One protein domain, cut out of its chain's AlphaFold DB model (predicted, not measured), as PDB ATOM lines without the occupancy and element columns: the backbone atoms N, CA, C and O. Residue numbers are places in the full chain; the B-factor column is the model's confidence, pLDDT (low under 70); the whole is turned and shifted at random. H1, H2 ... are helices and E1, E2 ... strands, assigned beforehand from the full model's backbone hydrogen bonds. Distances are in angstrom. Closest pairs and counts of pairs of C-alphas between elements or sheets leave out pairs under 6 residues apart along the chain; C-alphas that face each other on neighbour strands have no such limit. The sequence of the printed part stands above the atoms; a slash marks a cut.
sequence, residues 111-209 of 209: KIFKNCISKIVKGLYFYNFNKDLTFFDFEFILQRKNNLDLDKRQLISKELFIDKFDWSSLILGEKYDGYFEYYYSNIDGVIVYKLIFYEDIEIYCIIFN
ATOM      1  N   LYS A 111      76.550 128.221 162.880       83.25
ATOM      2  CA  LYS A 111      75.412 128.420 161.976       83.25
ATOM      3  C   LYS A 111      75.880 128.509 160.529       83.25
ATOM      4  O   LYS A 111      75.319 127.829 159.671       83.25
ATOM      5  N   ILE A 112      76.909 129.311 160.261       83.75
ATOM      6  CA  ILE A 112      77.510 129.425 158.922       83.75
ATOM      7  C   ILE A 112      78.049 128.066 158.473       83.75
ATOM      8  O   ILE A 112      77.807 127.639 157.339       83.75
ATOM      9  N   PHE A 113      78.737 127.366 159.376       84.00
ATOM     10  CA  PHE A 113      79.294 126.048 159.107       84.00
ATOM     11  C   PHE A 113      78.182 125.039 158.791       84.00
ATOM     12  O   PHE A 113      78.202 124.417 157.728       84.00
ATOM     13  N   LYS A 114      77.144 124.951 159.636       84.69
ATOM     14  CA  LYS A 114      75.992 124.062 159.418       84.69
ATOM     15  C   LYS A 114      75.263 124.379 158.110       84.69
ATOM     16  O   LYS A 114      74.911 123.450 157.385       84.69
ATOM     17  N   ASN A 115      75.073 125.652 157.760       88.56
ATOM     18  CA  ASN A 115      74.436 126.050 156.501       88.56
ATOM     19  C   ASN A 115      75.238 125.591 155.275       88.56
ATOM     20  O   ASN A 115      74.673 125.009 154.345       88.56
ATOM     21  N   CYS A 116      76.554 125.814 155.277       91.25
ATOM     22  CA  CYS A 116      77.417 125.434 154.159       91.25
ATOM     23  C   CYS A 116      77.545 123.916 154.026       91.25
ATOM     24  O   CYS A 116      77.401 123.383 152.925       91.25
ATOM     25  N   ILE A 117      77.741 123.202 155.138       91.56
ATOM     26  CA  ILE A 117      77.784 121.738 155.124       91.56
ATOM     27  C   ILE A 117      76.427 121.163 154.707       91.56
ATOM     28  O   ILE A 117      76.392 120.268 153.870       91.56
ATOM     29  N   SER A 118      75.307 121.727 155.173       90.06
ATOM     30  CA  SER A 118      73.965 121.333 154.723       90.06
ATOM     31  C   SER A 118      73.816 121.440 153.209       90.06
ATOM     32  O   SER A 118      73.347 120.499 152.569       90.06
ATOM     33  N   LYS A 119      74.238 122.568 152.627       92.38
ATOM     34  CA  LYS A 119      74.214 122.782 151.178       92.38
ATOM     35  C   LYS A 119      75.030 121.710 150.453       92.38
ATOM     36  O   LYS A 119      74.513 121.081 149.529       92.38
ATOM     37  N   ILE A 120      76.272 121.489 150.892       94.88
ATOM     38  CA  ILE A 120      77.184 120.511 150.290       94.88
ATOM     39  C   ILE A 120      76.572 119.112 150.366       94.88
ATOM     40  O   ILE A 120      76.415 118.461 149.338       94.88
ATOM     41  N   VAL A 121      76.158 118.672 151.553       93.25
ATOM     42  CA  VAL A 121      75.622 117.327 151.788       93.25
ATOM     43  C   VAL A 121      74.323 117.092 151.013       93.25
ATOM     44  O   VAL A 121      74.190 116.054 150.373       93.25
ATOM     45  N   LYS A 122      73.389 118.054 150.983       92.00
ATOM     46  CA  LYS A 122      72.169 117.949 150.159       92.00
ATOM     47  C   LYS A 122      72.494 117.824 148.676       92.00
ATOM     48  O   LYS A 122      71.899 117.006 147.978       92.00
ATOM     49  N   GLY A 123      73.438 118.634 148.197       93.62
ATOM     50  CA  GLY A 123      73.898 118.562 146.818       93.62
ATOM     51  C   GLY A 123      74.515 117.204 146.501       93.62
ATOM     52  O   GLY A 123      74.162 116.601 145.490       93.62
ATOM     53  N   LEU A 124      75.415 116.713 147.356       95.31
ATOM     54  CA  LEU A 124      76.062 115.414 147.178       95.31
ATOM     55  C   LEU A 124      75.040 114.279 147.216       95.31
ATOM     56  O   LEU A 124      75.042 113.447 146.321       95.31
ATOM     57  N   TYR A 125      74.098 114.294 148.157       93.19
ATOM     58  CA  TYR A 125      73.031 113.297 148.206       93.19
ATOM     59  C   TYR A 125      72.227 113.255 146.909       93.19
ATOM     60  O   TYR A 125      72.045 112.190 146.317       93.19
ATOM     61  N   PHE A 126      71.810 114.422 146.412       93.19
ATOM     62  CA  PHE A 126      71.131 114.493 145.128       93.19
ATOM     63  C   PHE A 126      72.016 113.942 143.999       93.19
ATOM     64  O   PHE A 126      71.553 113.170 143.166       93.19
ATOM     65  N   TYR A 127      73.297 114.304 143.974       94.94
ATOM     66  CA  TYR A 127      74.244 113.846 142.959       94.94
ATOM     67  C   TYR A 127      74.467 112.323 142.985       94.94
ATOM     68  O   TYR A 127      74.469 111.694 141.931       94.94
ATOM     69  N   ASN A 128      74.620 111.727 144.171       93.75
ATOM     70  CA  ASN A 128      74.913 110.304 144.339       93.75
ATOM     71  C   ASN A 128      73.676 109.417 144.149       93.75
ATOM     72  O   ASN A 128      73.789 108.325 143.597       93.75
ATOM     73  N   PHE A 129      72.500 109.866 144.598       91.19
ATOM     74  CA  PHE A 129      71.296 109.028 144.649       91.19
ATOM     75  C   PHE A 129      70.188 109.467 143.687       91.19
ATOM     76  O   PHE A 129      69.213 108.734 143.524       91.19
ATOM     77  N   ASN A 130      70.315 110.642 143.059       90.75
ATOM     78  CA  ASN A 130      69.290 111.259 142.210       90.75
ATOM     79  C   ASN A 130      67.918 111.339 142.911       90.75
ATOM     80  O   ASN A 130      66.870 111.087 142.312       90.75
ATOM     81  N   LYS A 131      67.946 111.643 144.213       87.75
ATOM     82  CA  LYS A 131      66.779 111.766 145.090       87.75
ATOM     83  C   LYS A 131      66.819 113.097 145.820       87.75
ATOM     84  O   LYS A 131      67.877 113.534 146.273       87.75
ATOM     85  N   ASP A 132      65.648 113.698 145.975       81.62
ATOM     86  CA  ASP A 132      65.481 114.859 146.836       81.62
ATOM     87  C   ASP A 132      65.489 114.417 148.303       81.62
ATOM     88  O   ASP A 132      64.910 113.393 148.670       81.62
ATOM     89  N   LEU A 133      66.148 115.208 149.140       77.81
ATOM     90  CA  LEU A 133      66.212 115.003 150.580       77.81
ATOM     91  C   LEU A 133      65.113 115.868 151.214       77.81
ATOM     92  O   LEU A 133      65.309 117.058 151.467       77.81
ATOM     93  N   THR A 134      63.912 115.297 151.349       65.62
ATOM     94  CA  THR A 134      62.690 116.009 151.772       65.62
ATOM     95  C   THR A 134      62.709 116.396 153.248       65.62
ATOM     96  O   THR A 134      62.234 117.477 153.594       65.62
ATOM     97  N   PHE A 135      63.291 115.553 154.103       65.00
ATOM     98  CA  PHE A 135      63.582 115.855 155.500       65.00
ATOM     99  C   PHE A 135      65.087 115.767 155.716       65.00
ATOM    100  O   PHE A 135      65.688 114.734 155.461       65.00
ATOM    101  N   PHE A 136      65.704 116.868 156.138       70.31
ATOM    102  CA  PHE A 136      67.148 116.941 156.300       70.31
ATOM    103  C   PHE A 136      67.480 117.433 157.697       70.31
ATOM    104  O   PHE A 136      67.490 118.641 157.942       70.31
ATOM    105  N   ASP A 137      67.777 116.486 158.575       68.75
ATOM    106  CA  ASP A 137      68.550 116.758 159.771       68.75
ATOM    107  C   ASP A 137      69.854 115.975 159.694       68.75
ATOM    108  O   ASP A 137      69.903 114.834 159.227       68.75
ATOM    109  N   PHE A 138      70.930 116.637 160.083       71.50
ATOM    110  CA  PHE A 138      72.245 116.034 160.082       71.50
ATOM    111  C   PHE A 138      73.054 116.604 161.225       71.50
ATOM    112  O   PHE A 138      72.915 117.768 161.624       71.50
ATOM    113  N   GLU A 139      73.961 115.770 161.686       70.00
ATOM    114  CA  GLU A 139      75.010 116.177 162.593       70.00
ATOM    115  C   GLU A 139      76.345 116.056 161.903       70.00
ATOM    116  O   GLU A 139      76.510 115.238 160.990       70.00
ATOM    117  N   PHE A 140      77.287 116.891 162.336       70.19
ATOM    118  CA  PHE A 140      78.631 116.841 161.813       70.19
ATOM    119  C   PHE A 140      79.696 116.951 162.890       70.19
ATOM    120  O   PHE A 140      79.468 117.477 163.974       70.19
ATOM    121  N   ILE A 141      80.876 116.460 162.537       67.56
ATOM    122  CA  ILE A 141      82.051 116.405 163.399       67.56
ATOM    123  C   ILE A 141      83.203 116.950 162.601       67.56
ATOM    124  O   ILE A 141      83.493 116.425 161.529       67.56
ATOM    125  N   LEU A 142      83.843 117.983 163.125       70.50
ATOM    126  CA  LEU A 142      85.033 118.563 162.536       70.50
ATOM    127  C   LEU A 142      86.261 117.962 163.217       70.50
ATOM    128  O   LEU A 142      86.335 117.925 164.439       70.50
ATOM    129  N   GLN A 143      87.217 117.485 162.430       68.25
ATOM    130  CA  GLN A 143      88.490 116.970 162.923       68.25
ATOM    131  C   GLN A 143      89.626 117.422 162.010       68.25
ATOM    132  O   GLN A 143      89.429 117.699 160.825       68.25
ATOM    133  N   ARG A 144      90.845 117.463 162.550       67.00
ATOM    134  CA  ARG A 144      92.062 117.593 161.747       67.00
ATOM    135  C   ARG A 144      92.846 116.295 161.842       67.00
ATOM    136  O   ARG A 144      93.082 115.821 162.948       67.00
ATOM    137  N   LYS A 145      93.321 115.765 160.710       63.22
ATOM    138  CA  LYS A 145      94.024 114.462 160.654       63.22
ATOM    139  C   LYS A 145      95.144 114.294 161.688       63.22
ATOM    140  O   LYS A 145      95.340 113.199 162.196       63.22
ATOM    141  N   ASN A 146      95.851 115.378 162.015       56.09
ATOM    142  CA  ASN A 146      96.993 115.368 162.936       56.09
ATOM    143  C   ASN A 146      96.700 116.020 164.300       56.09
ATOM    144  O   ASN A 146      97.630 116.253 165.068       56.09
ATOM    145  N   ASN A 147      95.444 116.378 164.592       51.53
ATOM    146  CA  ASN A 147      95.066 116.969 165.874       51.53
ATOM    147  C   ASN A 147      93.589 116.669 166.194       51.53
ATOM    148  O   ASN A 147      92.685 117.280 165.621       51.53
ATOM    149  N   LEU A 148      93.359 115.716 167.104       50.19
ATOM    150  CA  LEU A 148      92.029 115.240 167.519       50.19
ATOM    151  C   LEU A 148      91.233 116.266 168.357       50.19
ATOM    152  O   LEU A 148      90.067 116.021 168.656       50.19
ATOM    153  N   ASP A 149      91.840 117.403 168.719       45.19
ATOM    154  CA  ASP A 149      91.297 118.362 169.696       45.19
ATOM    155  C   ASP A 149      90.612 119.602 169.096       45.19
ATOM    156  O   ASP A 149      90.236 120.525 169.821       45.19
ATOM    157  N   LEU A 150      90.399 119.651 167.779       49.34
ATOM    158  CA  LEU A 150      89.670 120.761 167.158       49.34
ATOM    159  C   LEU A 150      88.154 120.557 167.299       49.34
ATOM    160  O   LEU A 150      87.484 120.127 166.373       49.34
ATOM    161  N   ASP A 151      87.638 120.911 168.477       50.66
ATOM    162  CA  ASP A 151      86.212 121.078 168.785       50.66
ATOM    163  C   ASP A 151      85.342 119.810 168.671       50.66
ATOM    164  O   ASP A 151      84.572 119.604 167.731       50.66
ATOM    165  N   LYS A 152      85.356 118.994 169.731       47.53
ATOM    166  CA  LYS A 152      84.351 117.943 169.975       47.53
ATOM    167  C   LYS A 152      83.005 118.547 170.405       47.53
ATOM    168  O   LYS A 152      82.530 118.317 171.518       47.53
ATOM    169  N   ARG A 153      82.385 119.388 169.576       45.16
ATOM    170  CA  ARG A 153      81.090 120.000 169.920       45.16
ATOM    171  C   ARG A 153      79.956 118.977 169.728       45.16
ATOM    172  O   ARG A 153      79.678 118.557 168.614       45.16
ATOM    173  N   GLN A 154      79.315 118.612 170.849       42.66
ATOM    174  CA  GLN A 154      78.100 117.781 171.019       42.66
ATOM    175  C   GLN A 154      78.151 116.291 170.608       42.66
ATOM    176  O   GLN A 154      77.367 115.868 169.764       42.66
ATOM    177  N   LEU A 155      78.987 115.444 171.235       42.97
ATOM    178  CA  LEU A 155      79.047 114.016 170.845       42.97
ATOM    179  C   LEU A 155      79.175 112.967 171.961       42.97
ATOM    180  O   LEU A 155      79.436 111.810 171.646       42.97
ATOM    181  N   ILE A 156      78.916 113.273 173.235       37.97
ATOM    182  CA  ILE A 156      79.128 112.280 174.316       37.97
ATOM    183  C   ILE A 156      78.277 110.994 174.129       37.97
ATOM    184  O   ILE A 156      78.675 109.917 174.558       37.97
ATOM    185  N   SER A 157      77.131 111.050 173.434       41.56
ATOM    186  CA  SER A 157      76.315 109.862 173.105       41.56
ATOM    187  C   SER A 157      76.562 109.269 171.706       41.56
ATOM    188  O   SER A 157      76.065 108.183 171.413       41.56
ATOM    189  N   LYS A 158      77.326 109.951 170.841       47.88
ATOM    190  CA  LYS A 158      77.512 109.616 169.413       47.88
ATOM    191  C   LYS A 158      78.951 109.307 169.010       47.88
ATOM    192  O   LYS A 158      79.132 108.695 167.961       47.88
ATOM    193  N   GLU A 159      79.935 109.595 169.868       46.88
ATOM    194  CA  GLU A 159      81.303 109.034 169.828       46.88
ATOM    195  C   GLU A 159      81.270 107.510 169.598       46.88
ATOM    196  O   GLU A 159      81.965 106.983 168.734       46.88
ATOM    197  N   LEU A 160      80.319 106.823 170.241       47.12
ATOM    198  CA  LEU A 160      80.053 105.392 170.062       47.12
ATOM    199  C   LEU A 160      79.694 104.967 168.629       47.12
ATOM    200  O   LEU A 160      79.948 103.818 168.283       47.12
ATOM    201  N   PHE A 161      79.065 105.829 167.823       54.97
ATOM    202  CA  PHE A 161      78.719 105.500 166.437       54.97
ATOM    203  C   PHE A 161      79.932 105.656 165.521       54.97
ATOM    204  O   PHE A 161      80.187 104.779 164.708       54.97
ATOM    205  N   ILE A 162      80.710 106.728 165.683       58.06
ATOM    206  CA  ILE A 162      81.885 107.016 164.842       58.06
ATOM    207  C   ILE A 162      82.978 105.981 165.061       58.06
ATOM    208  O   ILE A 162      83.530 105.479 164.087       58.06
ATOM    209  N   ASP A 163      83.248 105.628 166.316       59.38
ATOM    210  CA  ASP A 163      84.303 104.669 166.655       59.38
ATOM    211  C   ASP A 163      83.949 103.239 166.223       59.38
ATOM    212  O   ASP A 163      84.830 102.400 166.038       59.38
ATOM    213  N   LYS A 164      82.653 102.948 166.057       64.69
ATOM    214  CA  LYS A 164      82.152 101.646 165.590       64.69
ATOM    215  C   LYS A 164      81.851 101.609 164.097       64.69
ATOM    216  O   LYS A 164      81.618 100.525 163.567       64.69
ATOM    217  N   PHE A 165      81.805 102.761 163.435       70.69
ATOM    218  CA  PHE A 165      81.532 102.828 162.012       70.69
ATOM    219  C   PHE A 165      82.772 102.374 161.244       70.69
ATOM    220  O   PHE A 165      83.871 102.894 161.440       70.69
ATOM    221  N   ASP A 166      82.595 101.409 160.344       77.25
ATOM    222  CA  ASP A 166      83.669 100.976 159.461       77.25
ATOM    223  C   ASP A 166      83.892 102.016 158.353       77.25
ATOM    224  O   ASP A 166      83.348 101.938 157.253       77.25
ATOM    225  N   TRP A 167      84.722 103.015 158.646       75.62
ATOM    226  CA  TRP A 167      85.085 104.063 157.692       75.62
ATOM    227  C   TRP A 167      85.785 103.525 156.436       75.62
ATOM    228  O   TRP A 167      85.820 104.227 155.424       75.62
ATOM    229  N   SER A 168      86.321 102.297 156.471       79.69
ATOM    230  CA  SER A 168      86.953 101.665 155.308       79.69
ATOM    231  C   SER A 168      85.937 101.188 154.267       79.69
ATOM    232  O   SER A 168      86.285 101.037 153.097       79.69
ATOM    233  N   SER A 169      84.668 101.032 154.659       84.62
ATOM    234  CA  SER A 169      83.588 100.618 153.763       84.62
ATOM    235  C   SER A 169      83.010 101.773 152.936       84.62
ATOM    236  O   SER A 169      82.053 101.564 152.185       84.62
ATOM    237  N   LEU A 170      83.500 103.007 153.109       89.50
ATOM    238  CA  LEU A 170      82.960 104.152 152.387       89.50
ATOM    239  C   LEU A 170      83.359 104.137 150.906       89.50
ATOM    240  O   LEU A 170      84.503 103.878 150.536       89.50
ATOM    241  N   ILE A 171      82.410 104.515 150.055       94.44
ATOM    242  CA  ILE A 171      82.604 104.661 148.616       94.44
ATOM    243  C   ILE A 171      83.234 106.027 148.352       94.44
ATOM    244  O   ILE A 171      82.700 107.053 148.779       94.44
ATOM    245  N   LEU A 172      84.348 106.052 147.619       96.06
ATOM    246  CA  LEU A 172      84.948 107.295 147.138       96.06
ATOM    247  C   LEU A 172      84.013 107.974 146.123       96.06
ATOM    248  O   LEU A 172      83.577 107.359 145.151       96.06
ATOM    249  N   GLY A 173      83.715 109.248 146.367       95.25
ATOM    250  CA  GLY A 173      83.023 110.130 145.438       95.25
ATOM    251  C   GLY A 173      83.982 110.841 144.483       95.25
ATOM    252  O   GLY A 173      84.933 110.260 143.971       95.25
ATOM    253  N   GLU A 174      83.741 112.132 144.248       94.62
ATOM    254  CA  GLU A 174      84.660 112.970 143.468       94.62
ATOM    255  C   GLU A 174      85.870 113.387 144.306       94.62
ATOM    256  O   GLU A 174      85.745 113.706 145.495       94.62
ATOM    257  N   LYS A 175      87.025 113.462 143.642       94.12
ATOM    258  CA  LYS A 175      88.295 113.883 144.227       94.12
ATOM    259  C   LYS A 175      88.907 115.027 143.425       94.12
ATOM    260  O   LYS A 175      89.124 114.933 142.220       94.12
ATOM    261  N   TYR A 176      89.231 116.096 144.135       92.31
ATOM    262  CA  TYR A 176      89.918 117.279 143.642       92.31
ATOM    263  C   TYR A 176      91.204 117.442 144.452       92.31
ATOM    264  O   TYR A 176      91.195 118.049 145.527       92.31
ATOM    265  N   ASP A 177      92.290 116.863 143.935       88.75
ATOM    266  CA  ASP A 177      93.586 116.736 144.618       88.75
ATOM    267  C   ASP A 177      94.020 118.020 145.333       88.75
ATOM    268  O   ASP A 177      94.086 119.088 144.720       88.75
ATOM    269  N   GLY A 178      94.307 117.916 146.634       87.69
ATOM    270  CA  GLY A 178      94.732 119.041 147.469       87.69
ATOM    271  C   GLY A 178      93.622 119.986 147.947       87.69
ATOM    272  O   GLY A 178      93.906 120.898 148.722       87.69
ATOM    273  N   TYR A 179      92.367 119.813 147.508       90.69
ATOM    274  CA  TYR A 179      91.284 120.772 147.772       90.69
ATOM    275  C   TYR A 179      90.055 120.157 148.424       90.69
ATOM    276  O   TYR A 179      89.621 120.642 149.470       90.69
ATOM    277  N   PHE A 180      89.477 119.135 147.801       94.50
ATOM    278  CA  PHE A 180      88.254 118.511 148.284       94.50
ATOM    279  C   PHE A 180      88.166 117.068 147.813       94.50
ATOM    280  O   PHE A 180      88.336 116.793 146.632       94.50
ATOM    281  N   GLU A 181      87.821 116.159 148.704       95.62
ATOM    282  CA  GLU A 181      87.314 114.843 148.335       95.62
ATOM    283  C   GLU A 181      86.206 114.456 149.299       95.62
ATOM    284  O   GLU A 181      86.109 114.997 150.404       95.62
ATOM    285  N   TYR A 182      85.343 113.540 148.880       96.81
ATOM    286  CA  TYR A 182      84.346 112.995 149.781       96.81
ATOM    287  C   TYR A 182      84.198 111.497 149.609       96.81
ATOM    288  O   TYR A 182      84.405 110.946 148.530       96.81
ATOM    289  N   TYR A 183      83.780 110.864 150.692       95.69
ATOM    290  CA  TYR A 183      83.388 109.472 150.733       95.69
ATOM    291  C   TYR A 183      81.973 109.389 151.283       95.69
ATOM    292  O   TYR A 183      81.557 110.258 152.055       95.69
ATOM    293  N   TYR A 184      81.226 108.365 150.893       94.69
ATOM    294  CA  TYR A 184      79.851 108.200 151.337       94.69
ATOM    295  C   TYR A 184      79.448 106.734 151.464       94.69
ATOM    296  O   TYR A 184      80.050 105.849 150.862       94.69
ATOM    297  N   SER A 185      78.420 106.476 152.263       90.62
ATOM    298  CA  SER A 185      77.764 105.172 152.352       90.62
ATOM    299  C   SER A 185      76.294 105.350 152.717       90.62
ATOM    300  O   SER A 185      75.894 106.399 153.227       90.62
ATOM    301  N   ASN A 186      75.492 104.330 152.436       87.12
ATOM    302  CA  ASN A 186      74.105 104.219 152.862       87.12
ATOM    303  C   ASN A 186      73.925 102.833 153.483       87.12
ATOM    304  O   ASN A 186      73.953 101.834 152.766       87.12
ATOM    305  N   ILE A 187      73.792 102.789 154.806       78.75
ATOM    306  CA  ILE A 187      73.674 101.552 155.580       78.75
ATOM    307  C   ILE A 187      72.357 101.616 156.337       78.75
ATOM    308  O   ILE A 187      72.166 102.501 157.167       78.75
ATOM    309  N   ASP A 188      71.436 100.709 156.014       76.50
ATOM    310  CA  ASP A 188      70.130 100.591 156.671       76.50
ATOM    311  C   ASP A 188      69.346 101.917 156.762       76.50
ATOM    312  O   ASP A 188      68.650 102.189 157.736       76.50
ATOM    313  N   GLY A 189      69.460 102.763 155.731       75.94
ATOM    314  CA  GLY A 189      68.777 104.060 155.664       75.94
ATOM    315  C   GLY A 189      69.521 105.216 156.338       75.94
ATOM    316  O   GLY A 189      69.097 106.362 156.194       75.94
ATOM    317  N   VAL A 190      70.651 104.955 157.000       80.38
ATOM    318  CA  VAL A 190      71.561 105.988 157.509       80.38
ATOM    319  C   VAL A 190      72.588 106.314 156.435       80.38
ATOM    320  O   VAL A 190      73.357 105.452 156.000       80.38
ATOM    321  N   ILE A 191      72.619 107.575 156.010       87.19
ATOM    322  CA  ILE A 191      73.601 108.043 155.032       87.19
ATOM    323  C   ILE A 191      74.731 108.735 155.772       87.19
ATOM    324  O   ILE A 191      74.507 109.631 156.584       87.19
ATOM    325  N   VAL A 192      75.958 108.345 155.456       88.38
ATOM    326  CA  VAL A 192      77.161 108.922 156.050       88.38
ATOM    327  C   VAL A 192      77.993 109.558 154.953       88.38
ATOM    328  O   VAL A 192      78.175 108.962 153.895       88.38
ATOM    329  N   TYR A 193      78.512 110.753 155.220       92.00
ATOM    330  CA  TYR A 193      79.513 111.419 154.395       92.00
ATOM    331  C   TYR A 193      80.774 111.686 155.212       92.00
ATOM    332  O   TYR A 193      80.701 112.204 156.321       92.00
ATOM    333  N   LYS A 194      81.938 111.406 154.633       91.75
ATOM    334  CA  LYS A 194      83.226 111.936 155.088       91.75
ATOM    335  C   LYS A 194      83.689 112.956 154.059       91.75
ATOM    336  O   LYS A 194      84.035 112.582 152.945       91.75
ATOM    337  N   LEU A 195      83.676 114.232 154.417       94.00
ATOM    338  CA  LEU A 195      84.154 115.332 153.586       94.00
ATOM    339  C   LEU A 195      85.583 115.674 154.006       94.00
ATOM    340  O   LEU A 195      85.843 115.834 155.194       94.00
ATOM    341  N   ILE A 196      86.502 115.808 153.060       92.44
ATOM    342  CA  ILE A 196      87.896 116.151 153.344       92.44
ATOM    343  C   ILE A 196      88.242 117.424 152.587       92.44
ATOM    344  O   ILE A 196      88.210 117.445 151.359       92.44
ATOM    345  N   PHE A 197      88.594 118.479 153.317       91.06
ATOM    346  CA  PHE A 197      89.023 119.760 152.772       91.06
ATOM    347  C   PHE A 197      90.523 119.933 152.970       91.06
ATOM    348  O   PHE A 197      91.052 119.736 154.065       91.06
ATOM    349  N   TYR A 198      91.204 120.349 151.904       88.75
ATOM    350  CA  TYR A 198      92.636 120.650 151.915       88.75
ATOM    351  C   TYR A 198      93.518 119.538 152.495       88.75
ATOM    352  O   TYR A 198      94.510 119.845 153.153       88.75
ATOM    353  N   GLU A 199      93.116 118.280 152.283       87.12
ATOM    354  CA  GLU A 199      93.765 117.039 152.745       87.12
ATOM    355  C   GLU A 199      93.790 116.817 154.262       87.12
ATOM    356  O   GLU A 199      93.939 115.672 154.685       87.12
ATOM    357  N   ASP A 200      93.559 117.860 155.057       80.69
ATOM    358  CA  ASP A 200      93.789 117.858 156.502       80.69
ATOM    359  C   ASP A 200      92.514 117.974 157.336       80.69
ATOM    360  O   ASP A 200      92.494 117.504 158.474       80.69
ATOM    361  N   ILE A 201      91.481 118.636 156.809       84.06
ATOM    362  CA  ILE A 201      90.256 118.948 157.548       84.06
ATOM    363  C   ILE A 201      89.198 117.922 157.180       84.06
ATOM    364  O   ILE A 201      88.734 117.891 156.042       84.06
ATOM    365  N   GLU A 202      88.790 117.112 158.142       85.38
ATOM    366  CA  GLU A 202      87.785 116.077 157.958       85.38
ATOM    367  C   GLU A 202      86.475 116.502 158.614       85.38
ATOM    368  O   GLU A 202      86.451 116.951 159.758       85.38
ATOM    369  N   ILE A 203      85.380 116.375 157.869       85.69
ATOM    370  CA  ILE A 203      84.031 116.629 158.351       85.69
ATOM    371  C   ILE A 203      83.195 115.386 158.113       85.69
ATOM    372  O   ILE A 203      82.892 115.024 156.976       85.69
ATOM    373  N   TYR A 204      82.802 114.747 159.199       83.50
ATOM    374  CA  TYR A 204      81.928 113.587 159.179       83.50
ATOM    375  C   TYR A 204      80.495 114.068 159.293       83.50
ATOM    376  O   TYR A 204      80.218 114.836 160.200       83.50
ATOM    377  N   CYS A 205      79.605 113.664 158.392       85.56
ATOM    378  CA  CYS A 205      78.191 114.027 158.413       85.56
ATOM    379  C   CYS A 205      77.342 112.761 158.467       85.56
ATOM    380  O   CYS A 205      77.544 111.858 157.655       85.56
ATOM    381  N   ILE A 206      76.376 112.716 159.378       81.31
ATOM    382  CA  ILE A 206      75.435 111.599 159.506       81.31
ATOM    383  C   ILE A 206      74.036 112.141 159.242       81.31
ATOM    384  O   ILE A 206      73.606 113.091 159.897       81.31
ATOM    385  N   ILE A 207      73.348 111.546 158.273       81.56
ATOM    386  CA  ILE A 207      71.991 111.900 157.867       81.56
ATOM    387  C   ILE A 207      71.071 110.752 158.264       81.56
ATOM    388  O   ILE A 207      71.284 109.603 157.863       81.56
ATOM    389  N   PHE A 208      70.035 111.086 159.022       72.44
ATOM    390  CA  PHE A 208      68.957 110.171 159.372       72.44
ATOM    391  C   PHE A 208      67.784 110.475 158.439       72.44
ATOM    392  O   PHE A 208      67.286 111.602 158.429       72.44
ATOM    393  N   ASN A 209      67.418 109.503 157.605       61.56
ATOM    394  CA  ASN A 209      66.326 109.617 156.638       61.56
ATOM    395  C   ASN A 209      65.062 108.909 157.137       61.56
ATOM    396  O   ASN A 209      65.204 107.932 157.906       61.56
TER     397      ASN A 209
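This is residues 111 to 209 of the 209 residues of an uncharacterized protein of Candidatus Gracilibacteria bacterium (UniProt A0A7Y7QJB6). A twisted sheet of five strands has one long helix, H1, packed on one face, making two layers. A long link with the tiny helix H2 after it passes from one edge strand, E1, to the other, E2, and H2 only grazes the sheet. The 99 printed residues run H1, E1, H2, E2, E3, E4, E5, with the antiparallel order E1, E5, E4, E3, E2; the class is mixed, helices and strands. The whole is compact, with a radius of gyration of the C-alphas of 13.0 A, and rounded, spanning 35 by 34 by 30 A.

Find C-alpha 111 at (75.412, 128.420, 161.976); from there H1 runs 26.3 A to residue 129. E1 is residues 137 to 144, 23.6 A, and H2 is residues 159 to 162. Then come E2, residues 171 to 176, E3, residues 180 to 187, 23.5 A, and E4, residues 190 to 197. E5, residues 201 to 208, ends at C-alpha 208, (68.957, 110.171, 159.372).

E2 to E5 form a meander, each strand the antiparallel neighbour of the one before, in three hairpins. Look for N 171 and O 184 at 2.8 A between E2 and E3, N 183 and O 194 at 2.8 A between E3 and E4, and N 193 and O 205 at 2.8 A between E4 and E5. Between E1 and E5, N 141 and O 204 are 2.9 A apart. H1 is on the sheet; its closest C-alphas to E4 are Val 121 and Tyr 193, 7.5 A. In H1 every O i to N i+4 pair is within hydrogen-bond range; H2 is too short for one. H1 and H2 are apart.

The C-alphas farthest apart, Thr 134 and Asn 146, are 36.1 A apart. The printed part has no cut; E1 to H2 is the long link. Low confidence includes residues 143 to 164.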